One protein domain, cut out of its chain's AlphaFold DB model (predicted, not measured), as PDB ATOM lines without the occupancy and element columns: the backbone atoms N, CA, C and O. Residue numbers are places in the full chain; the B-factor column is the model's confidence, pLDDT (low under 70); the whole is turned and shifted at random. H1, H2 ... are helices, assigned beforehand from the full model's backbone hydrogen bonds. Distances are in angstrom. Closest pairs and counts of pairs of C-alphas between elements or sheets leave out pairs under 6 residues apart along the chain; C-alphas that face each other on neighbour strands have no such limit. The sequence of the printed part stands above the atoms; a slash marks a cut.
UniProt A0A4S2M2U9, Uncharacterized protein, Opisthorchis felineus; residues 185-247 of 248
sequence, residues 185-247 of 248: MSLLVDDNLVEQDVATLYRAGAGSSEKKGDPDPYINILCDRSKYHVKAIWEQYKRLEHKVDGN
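This is residues 185 to 247 of the 248 residues of an uncharacterized protein of Opisthorchis felineus (UniProt A0A4S2M2U9). Two helices, H1 and H2, lie side by side as a helical hairpin, and a longer third helix, H3, folds back from H2, crosses H1 steeply with its first part and runs outward, so that its last residues, 242 to 245, stick out together with 246 and 247. The loop between H1 and H2 lies at one end of the longest axis, and the unnamed stretch before H1 lies at the other. The printed part has 63 residues with three named helices in the order H1, H2, H3 and no named strand; the class is all helix. The whole is compact, with a radius of gyration of the C-alphas of 12.0 A, and flat, spanning 36 by 28 by 15 A.

H1 is residues 191 to 204, 19.8 A from first to last C-alpha, and begins at C-alpha 191 (13.730, 37.295, -4.876). H2 is residues 215 to 224, 14.3 A long, with C-alpha 215 at (19.944, 44.736, 15.851). H3, residues 227 to 245, is 27.4 A long and ends at C-alpha 245 (16.503, 60.522, -0.284).

H1 and H2 form a helical hairpin and touch, opposite ways at a shallow tilt of 25 degrees; their closest C-alphas, of Leu 201 and Pro 217, are 6.3 A apart. H3 touches H1 with residues 229 to 237 alone, the same way at a steep tilt of 57 degrees; the closest C-alphas, of Val 194 and Ile 233, are 5.4 A apart. H2 and H3 are close but not clearly touching, with the closest C-alphas, of Leu 222 and Val 230, 6.7 A apart; they run opposite ways at 37 degrees, only just a steep tilt. In H1, H2 and H3 every O i to N i+4 pair is within hydrogen-bond range.

The two C-alphas farthest apart, of Leu 187 and Lys 211, are 37.6 A apart. The printed part has no cut; the link from H1 to H2 is short and the link from H2 to H3 is tight. Residues 242 to 247 stand free. The mean pLDDT of the printed part is 89.8, and residues 244 to 247 are under 70.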
ATOM      1  N   MET A 185      21.544  34.517 -11.695       92.25
ATOM      2  CA  MET A 185      21.592  34.578 -10.228       92.25
ATOM      3  C   MET A 185      20.338  34.033  -9.528       92.25
ATOM      4  O   MET A 185      20.430  33.700  -8.349       92.25
ATOM      5  N   SER A 186      19.212  33.848 -10.234       93.25
ATOM      6  CA  SER A 186      17.995  33.246  -9.649       93.25
ATOM      7  C   SER A 186      18.185  31.783  -9.222       93.25
ATOM      8  O   SER A 186      17.395  31.239  -8.460       93.25
ATOM      9  N   LEU A 187      19.281  31.142  -9.651       93.88
ATOM     10  CA  LEU A 187      19.694  29.822  -9.164       93.88
ATOM     11  C   LEU A 187      20.180  29.831  -7.703       93.88
ATOM     12  O   LEU A 187      20.260  28.771  -7.082       93.88
ATOM     13  N   LEU A 188      20.551  31.006  -7.183       95.62
ATOM     14  CA  LEU A 188      21.168  31.204  -5.865       95.62
ATOM     15  C   LEU A 188      20.355  32.139  -4.960       95.62
ATOM     16  O   LEU A 188      20.641  32.256  -3.771       95.62
ATOM     17  N   VAL A 189      19.385  32.855  -5.527       96.31
ATOM     18  CA  VAL A 189      18.664  33.937  -4.858       96.31
ATOM     19  C   VAL A 189      17.165  33.731  -5.038       96.31
ATOM     20  O   VAL A 189      16.694  33.555  -6.156       96.31
ATOM     21  N   ASP A 190      16.436  33.758  -3.925       96.12
ATOM     22  CA  ASP A 190      14.974  33.802  -3.892       96.12
ATOM     23  C   ASP A 190      14.529  35.261  -3.748       96.12
ATOM     24  O   ASP A 190      14.609  35.829  -2.659       96.12
ATOM     25  N   ASP A 191      14.086  35.873  -4.845       95.81
ATOM     26  CA  ASP A 191      13.730  37.295  -4.876       95.81
ATOM     27  C   ASP A 191      12.579  37.647  -3.913       95.81
ATOM     28  O   ASP A 191      12.589  38.726  -3.321       95.81
ATOM     29  N   ASN A 192      11.629  36.730  -3.671       96.94
ATOM     30  CA  ASN A 192      10.543  36.979  -2.715       96.94
ATOM     31  C   ASN A 192      11.084  37.054  -1.283       96.94
ATOM     32  O   ASN A 192      10.650  37.890  -0.488       96.94
ATOM     33  N   LEU A 193      12.031  36.176  -0.945       97.44
ATOM     34  CA  LEU A 193      12.681  36.201   0.361       97.44
ATOM     35  C   LEU A 193      13.576  37.436   0.515       97.44
ATOM     36  O   LEU A 193      13.565  38.050   1.580       97.44
ATOM     37  N   VAL A 194      14.268  37.861  -0.550       97.62
ATOM     38  CA  VAL A 194      15.029  39.121  -0.545       97.62
ATOM     39  C   VAL A 194      14.105  40.300  -0.238       97.62
ATOM     40  O   VAL A 194      14.428  41.113   0.625       97.62
ATOM     41  N   GLU A 195      12.942  40.393  -0.886       96.38
ATOM     42  CA  GLU A 195      11.960  41.451  -0.616       96.38
ATOM     43  C   GLU A 195      11.489  41.457   0.846       96.38
ATOM     44  O   GLU A 195      11.425  42.518   1.480       96.38
ATOM     45  N   GLN A 196      11.201  40.277   1.403       97.62
ATOM     46  CA  GLN A 196      10.800  40.121   2.803       97.62
ATOM     47  C   GLN A 196      11.911  40.542   3.771       97.62
ATOM     48  O   GLN A 196      11.650  41.277   4.730       97.62
ATOM     49  N   ASP A 197      13.146  40.112   3.515       97.94
ATOM     50  CA  ASP A 197      14.308  40.433   4.338       97.94
ATOM     51  C   ASP A 197      14.633  41.928   4.275       97.94
ATOM     52  O   ASP A 197      14.818  42.560   5.312       97.94
ATOM     53  N   VAL A 198      14.612  42.537   3.087       96.81
ATOM     54  CA  VAL A 198      14.817  43.982   2.906       96.81
ATOM     55  C   VAL A 198      13.773  44.789   3.677       96.81
ATOM     56  O   VAL A 198      14.128  45.729   4.391       96.81
ATOM     57  N   ALA A 199      12.492  44.417   3.589       95.12
ATOM     58  CA  ALA A 199      11.435  45.080   4.351       95.12
ATOM     59  C   ALA A 199      11.630  44.918   5.867       95.12
ATOM     60  O   ALA A 199      11.356  45.842   6.636       95.12
ATOM     61  N   THR A 200      12.114  43.754   6.301       96.50
ATOM     62  CA  THR A 200      12.418  43.460   7.705       96.50
ATOM     63  C   THR A 200      13.569  44.327   8.217       96.50
ATOM     64  O   THR A 200      13.410  45.000   9.235       96.50
ATOM     65  N   LEU A 201      14.681  44.399   7.481       95.31
ATOM     66  CA  LEU A 201      15.827  45.249   7.819       95.31
ATOM     67  C   LEU A 201      15.454  46.734   7.837       95.31
ATOM     68  O   LEU A 201      15.859  47.457   8.747       95.31
ATOM     69  N   TYR A 202      14.638  47.187   6.877       93.06
ATOM     70  CA  TYR A 202      14.209  48.583   6.814       93.06
ATOM     71  C   TYR A 202      13.398  48.959   8.054       93.06
ATOM     72  O   TYR A 202      13.706  49.957   8.698       93.06
ATOM     73  N   ARG A 203      12.413  48.138   8.450       93.12
ATOM     74  CA  ARG A 203      11.621  48.369   9.674       93.12
ATOM     75  C   ARG A 203      12.474  48.350  10.941       93.12
ATOM     76  O   ARG A 203      12.192  49.114  11.855       93.12
ATOM     77  N   ALA A 204      13.490  47.492  10.990       93.25
ATOM     78  CA  ALA A 204      14.397  47.383  12.128       93.25
ATOM     79  C   ALA A 204      15.385  48.562  12.221       93.25
ATOM     80  O   ALA A 204      15.796  48.932  13.315       93.25
ATOM     81  N   GLY A 205      15.762  49.155  11.083       90.81
ATOM     82  CA  GLY A 205      16.702  50.275  10.990       90.81
ATOM     83  C   GLY A 205      16.025  51.596  10.632       90.81
ATOM     84  O   GLY A 205      15.415  52.236  11.483       90.81
ATOM     85  N   ALA A 206      16.159  52.019   9.371       86.06
ATOM     86  CA  ALA A 206      15.774  53.353   8.894       86.06
ATOM     87  C   ALA A 206      14.279  53.695   9.058       86.06
ATOM     88  O   ALA A 206      13.918  54.857   9.217       86.06
ATOM     89  N   GLY A 207      13.406  52.690   9.024       82.06
ATOM     90  CA  GLY A 207      11.969  52.825   9.253       82.06
ATOM     91  C   GLY A 207      11.553  52.717  10.721       82.06
ATOM     92  O   GLY A 207      10.356  52.793  11.003       82.06
ATOM     93  N   SER A 208      12.494  52.510  11.645       84.50
ATOM     94  CA  SER A 208      12.206  52.411  13.075       84.50
ATOM     95  C   SER A 208      12.020  53.791  13.703       84.50
ATOM     96  O   SER A 208      12.735  54.744  13.396       84.50
ATOM     97  N   SER A 209      11.090  53.897  14.654       79.81
ATOM     98  CA  SER A 209      10.979  55.072  15.527       79.81
ATOM     99  C   SER A 209      12.082  55.131  16.592       79.81
ATOM    100  O   SER A 209      12.238  56.148  17.272       79.81
ATOM    101  N   GLU A 210      12.830  54.043  16.786       81.56
ATOM    102  CA  GLU A 210      13.906  53.971  17.768       81.56
ATOM    103  C   GLU A 210      15.214  54.550  17.225       81.56
ATOM    104  O   GLU A 210      15.695  54.169  16.162       81.56
ATOM    105  N   LYS A 211      15.873  55.413  18.011       78.00
ATOM    106  CA  LYS A 211      17.107  56.106  17.594       78.00
ATOM    107  C   LYS A 211      18.278  55.187  17.226       78.00
ATOM    108  O   LYS A 211      19.196  55.649  16.555       78.00
ATOM    109  N   LYS A 212      18.312  53.955  17.741       80.81
ATOM    110  CA  LYS A 212      19.422  53.009  17.528       80.81
ATOM    111  C   LYS A 212      19.056  51.823  16.631       80.81
ATOM    112  O   LYS A 212      19.962  51.070  16.284       80.81
ATOM    113  N   GLY A 213      17.785  51.690  16.242       88.38
ATOM    114  CA  GLY A 213      17.266  50.504  15.564       88.38
ATOM    115  C   GLY A 213      17.327  49.229  16.418       88.38
ATOM    116  O   GLY A 213      17.922  49.203  17.496       88.38
ATOM    117  N   ASP A 214      16.713  48.171  15.901       93.25
ATOM    118  CA  ASP A 214      16.741  46.826  16.472       93.25
ATOM    119  C   ASP A 214      17.819  45.982  15.758       93.25
ATOM    120  O   ASP A 214      17.716  45.759  14.545       93.25
ATOM    121  N   PRO A 215      18.879  45.530  16.456       94.44
ATOM    122  CA  PRO A 215      19.944  44.736  15.851       94.44
ATOM    123  C   PRO A 215      19.548  43.278  15.571       94.44
ATOM    124  O   PRO A 215      20.192  42.636  14.737       94.44
ATOM    125  N   ASP A 216      18.520  42.733  16.226       95.75
ATOM    126  CA  ASP A 216      18.215  41.299  16.154       95.75
ATOM    127  C   ASP A 216      17.831  40.841  14.734       95.75
ATOM    128  O   ASP A 216      18.365  39.825  14.267       95.75
ATOM    129  N   PRO A 217      17.000  41.579  13.970       96.62
ATOM    130  CA  PRO A 217      16.716  41.241  12.579       96.62
ATOM    131  C   PRO A 217      17.963  41.233  11.687       96.62
ATOM    132  O   PRO A 217      18.094  40.356  10.830       96.62
ATOM    133  N   TYR A 218      18.908  42.154  11.916       95.38
ATOM    134  CA  TYR A 218      20.181  42.184  11.192       95.38
ATOM    135  C   TYR A 218      21.013  40.943  11.500       95.38
ATOM    136  O   TYR A 218      21.492  40.282  10.580       95.38
ATOM    137  N   ILE A 219      21.154  40.590  12.780       96.69
ATOM    138  CA  ILE A 219      21.913  39.408  13.202       96.69
ATOM    139  C   ILE A 219      21.302  38.140  12.609       96.69
ATOM    140  O   ILE A 219      22.029  37.318  12.054       96.69
ATOM    141  N   ASN A 220      19.980  37.987  12.681       96.31
ATOM    142  CA  ASN A 220      19.299  36.797  12.177       96.31
ATOM    143  C   ASN A 220      19.491  36.633  10.668       96.31
ATOM    144  O   ASN A 220      19.931  35.578  10.215       96.31
ATOM    145  N   ILE A 221      19.252  37.690   9.890       96.69
ATOM    146  CA  ILE A 221      19.386  37.633   8.432       96.69
ATOM    147  C   ILE A 221      20.849  37.409   8.023       96.69
ATOM    148  O   ILE A 221      21.131  36.512   7.227       96.69
ATOM    149  N   LEU A 222      21.798  38.168   8.583       92.44
ATOM    150  CA  LEU A 222      23.212  38.081   8.197       92.44
ATOM    151  C   LEU A 222      23.874  36.757   8.613       92.44
ATOM    152  O   LEU A 222      24.776  36.289   7.916       92.44
ATOM    153  N   CYS A 223      23.438  36.145   9.720       95.44
ATOM    154  CA  CYS A 223      23.971  34.856  10.169       95.44
ATOM    155  C   CYS A 223      23.355  33.655   9.451       95.44
ATOM    156  O   CYS A 223      24.004  32.610   9.384       95.44
ATOM    157  N   ASP A 224      22.129  33.778   8.936       95.19
ATOM    158  CA  ASP A 224      21.404  32.639   8.369       95.19
ATOM    159  C   ASP A 224      21.484  32.591   6.838       95.19
ATOM    160  O   ASP A 224      21.587  31.501   6.277       95.19
ATOM    161  N   ARG A 225      21.457  33.734   6.139       96.44
ATOM    162  CA  ARG A 225      21.398  33.783   4.666       96.44
ATOM    163  C   ARG A 225      22.738  33.485   3.997       96.44
ATOM    164  O   ARG A 225      23.808  33.783   4.525       96.44
ATOM    165  N   SER A 226      22.681  32.945   2.779       95.38
ATOM    166  CA  SER A 226      23.882  32.689   1.983       95.38
ATOM    167  C   SER A 226      24.551  33.980   1.509       95.38
ATOM    168  O   SER A 226      23.925  35.035   1.402       95.38
ATOM    169  N   LYS A 227      25.840  33.902   1.162       92.81
ATOM    170  CA  LYS A 227      26.618  35.066   0.700       92.81
ATOM    171  C   LYS A 227      26.000  35.762  -0.519       92.81
ATOM    172  O   LYS A 227      26.073  36.984  -0.632       92.81
ATOM    173  N   TYR A 228      25.411  34.994  -1.438       94.62
ATOM    174  CA  TYR A 228      24.789  35.547  -2.639       94.62
ATOM    175  C   TYR A 228      23.441  36.186  -2.313       94.62
ATOM    176  O   TYR A 228      23.143  37.259  -2.834       94.62
ATOM    177  N   HIS A 229      22.688  35.590  -1.390       96.50
ATOM    178  CA  HIS A 229      21.433  36.150  -0.910       96.50
ATOM    179  C   HIS A 229      21.644  37.461  -0.133       96.50
ATOM    180  O   HIS A 229      21.006  38.464  -0.436       96.50
ATOM    181  N   VAL A 230      22.620  37.513   0.785       95.50
ATOM    182  CA  VAL A 230      22.999  38.749   1.504       95.50
ATOM    183  C   VAL A 230      23.423  39.854   0.534       95.50
ATOM    184  O   VAL A 230      23.059  41.017   0.713       95.50
ATOM    185  N   LYS A 231      24.155  39.510  -0.533       95.00
ATOM    186  CA  LYS A 231      24.520  40.475  -1.575       95.00
ATOM    187  C   LYS A 231      23.288  41.026  -2.306       95.00
ATOM    188  O   LYS A 231      23.227  42.231  -2.535       95.00
ATOM    189  N   ALA A 232      22.319  40.178  -2.650       96.25
ATOM    190  CA  ALA A 232      21.078  40.612  -3.291       96.25
ATOM    191  C   ALA A 232      20.255  41.539  -2.378       96.25
ATOM    192  O   ALA A 232      19.808  42.596  -2.827       96.25
ATOM    193  N   ILE A 233      20.155  41.203  -1.084       96.94
ATOM    194  CA  ILE A 233      19.549  42.063  -0.055       96.94
ATOM    195  C   ILE A 233      20.222  43.434  -0.046       96.94
ATOM    196  O   ILE A 233      19.535  44.445  -0.162       96.94
ATOM    197  N   TRP A 234      21.554  43.487   0.034       95.00
ATOM    198  CA  TRP A 234      22.304  44.745   0.020       95.00
ATOM    199  C   TRP A 234      22.016  45.591  -1.229       95.00
ATOM    200  O   TRP A 234      21.742  46.789  -1.131       95.00
ATOM    201  N   GLU A 235      22.051  44.977  -2.414       94.88
ATOM    202  CA  GLU A 235      21.800  45.675  -3.676       94.88
ATOM    203  C   GLU A 235      20.381  46.250  -3.753       94.88
ATOM    204  O   GLU A 235      20.196  47.368  -4.240       94.88
ATOM    205  N   GLN A 236      19.380  45.514  -3.268       94.88
ATOM    206  CA  GLN A 236      17.997  45.976  -3.250       94.88
ATOM    207  C   GLN A 236      17.749  47.027  -2.165       94.88
ATOM    208  O   GLN A 236      17.110  48.041  -2.448       94.88
ATOM    209  N   TYR A 237      18.297  46.836  -0.966       92.94
ATOM    210  CA  TYR A 237      18.194  47.781   0.144       92.94
ATOM    211  C   TYR A 237      18.751  49.157  -0.250       92.94
ATOM    212  O   TYR A 237      18.060  50.168  -0.129       92.94
ATOM    213  N   LYS A 238      19.937  49.191  -0.873       91.25
ATOM    214  CA  LYS A 238      20.553  50.427  -1.384       91.25
ATOM    215  C   LYS A 238      19.667  51.170  -2.394       91.25
ATOM    216  O   LYS A 238      19.633  52.398  -2.414       91.25
ATOM    217  N   ARG A 239      18.937  50.447  -3.254       89.00
ATOM    218  CA  ARG A 239      18.005  51.067  -4.217       89.00
ATOM    219  C   ARG A 239      16.804  51.714  -3.528       89.00
ATOM    220  O   ARG A 239      16.252  52.655  -4.092       89.00
ATOM    221  N   LEU A 240      16.372  51.204  -2.373       81.19
ATOM    222  CA  LEU A 240      15.272  51.794  -1.611       81.19
ATOM    223  C   LEU A 240      15.701  53.092  -0.930       81.19
ATOM    224  O   LEU A 240      14.997  54.085  -1.079       81.19
ATOM    225  N   GLU A 241      16.865  53.121  -0.278       75.75
ATOM    226  CA  GLU A 241      17.371  54.341   0.376       75.75
ATOM    227  C   GLU A 241      17.536  55.495  -0.620       75.75
ATOM    228  O   GLU A 241      16.991  56.576  -0.412       75.75
ATOM    229  N   HIS A 242      18.138  55.238  -1.787       76.25
ATOM    230  CA  HIS A 242      18.264  56.261  -2.833       76.25
ATOM    231  C   HIS A 242      16.920  56.808  -3.346       76.25
ATOM    232  O   HIS A 242      16.864  57.943  -3.815       76.25
ATOM    233  N   LYS A 243      15.834  56.025  -3.288       71.31
ATOM    234  CA  LYS A 243      14.490  56.499  -3.664       71.31
ATOM    235  C   LYS A 243      13.852  57.369  -2.583       71.31
ATOM    236  O   LYS A 243      13.051  58.234  -2.922       71.31
ATOM    237  N   VAL A 244      14.170  57.128  -1.312       62.44
ATOM    238  CA  VAL A 244      13.664  57.923  -0.182       62.44
ATOM    239  C   VAL A 244      14.378  59.278  -0.129       62.44
ATOM    240  O   VAL A 244      13.715  60.310  -0.039       62.44
ATOM    241  N   ASP A 245      15.700  59.291  -0.312       59.62
ATOM    242  CA  ASP A 245      16.503  60.522  -0.284       59.62
ATOM    243  C   ASP A 245      16.240  61.447  -1.486       59.62
ATOM    244  O   ASP A 245      16.359  62.660  -1.372       59.62
ATOM    245  N   GLY A 246      15.857  60.898  -2.646       52.94
ATOM    246  CA  GLY A 246      15.532  61.683  -3.846       52.94
ATOM    247  C   GLY A 246      14.144  62.343  -3.846       52.94
ATOM    248  O   GLY A 246      13.840  63.095  -4.769       52.94
ATOM    249  N   ASN A 247      13.308  62.047  -2.845       47.59
ATOM    250  CA  ASN A 247      11.954  62.590  -2.665       47.59
ATOM    251  C   ASN A 247      11.835  63.524  -1.438       47.59
ATOM    252  O   ASN A 247      10.716  63.885  -1.064       47.59
TER     253      ASN A 247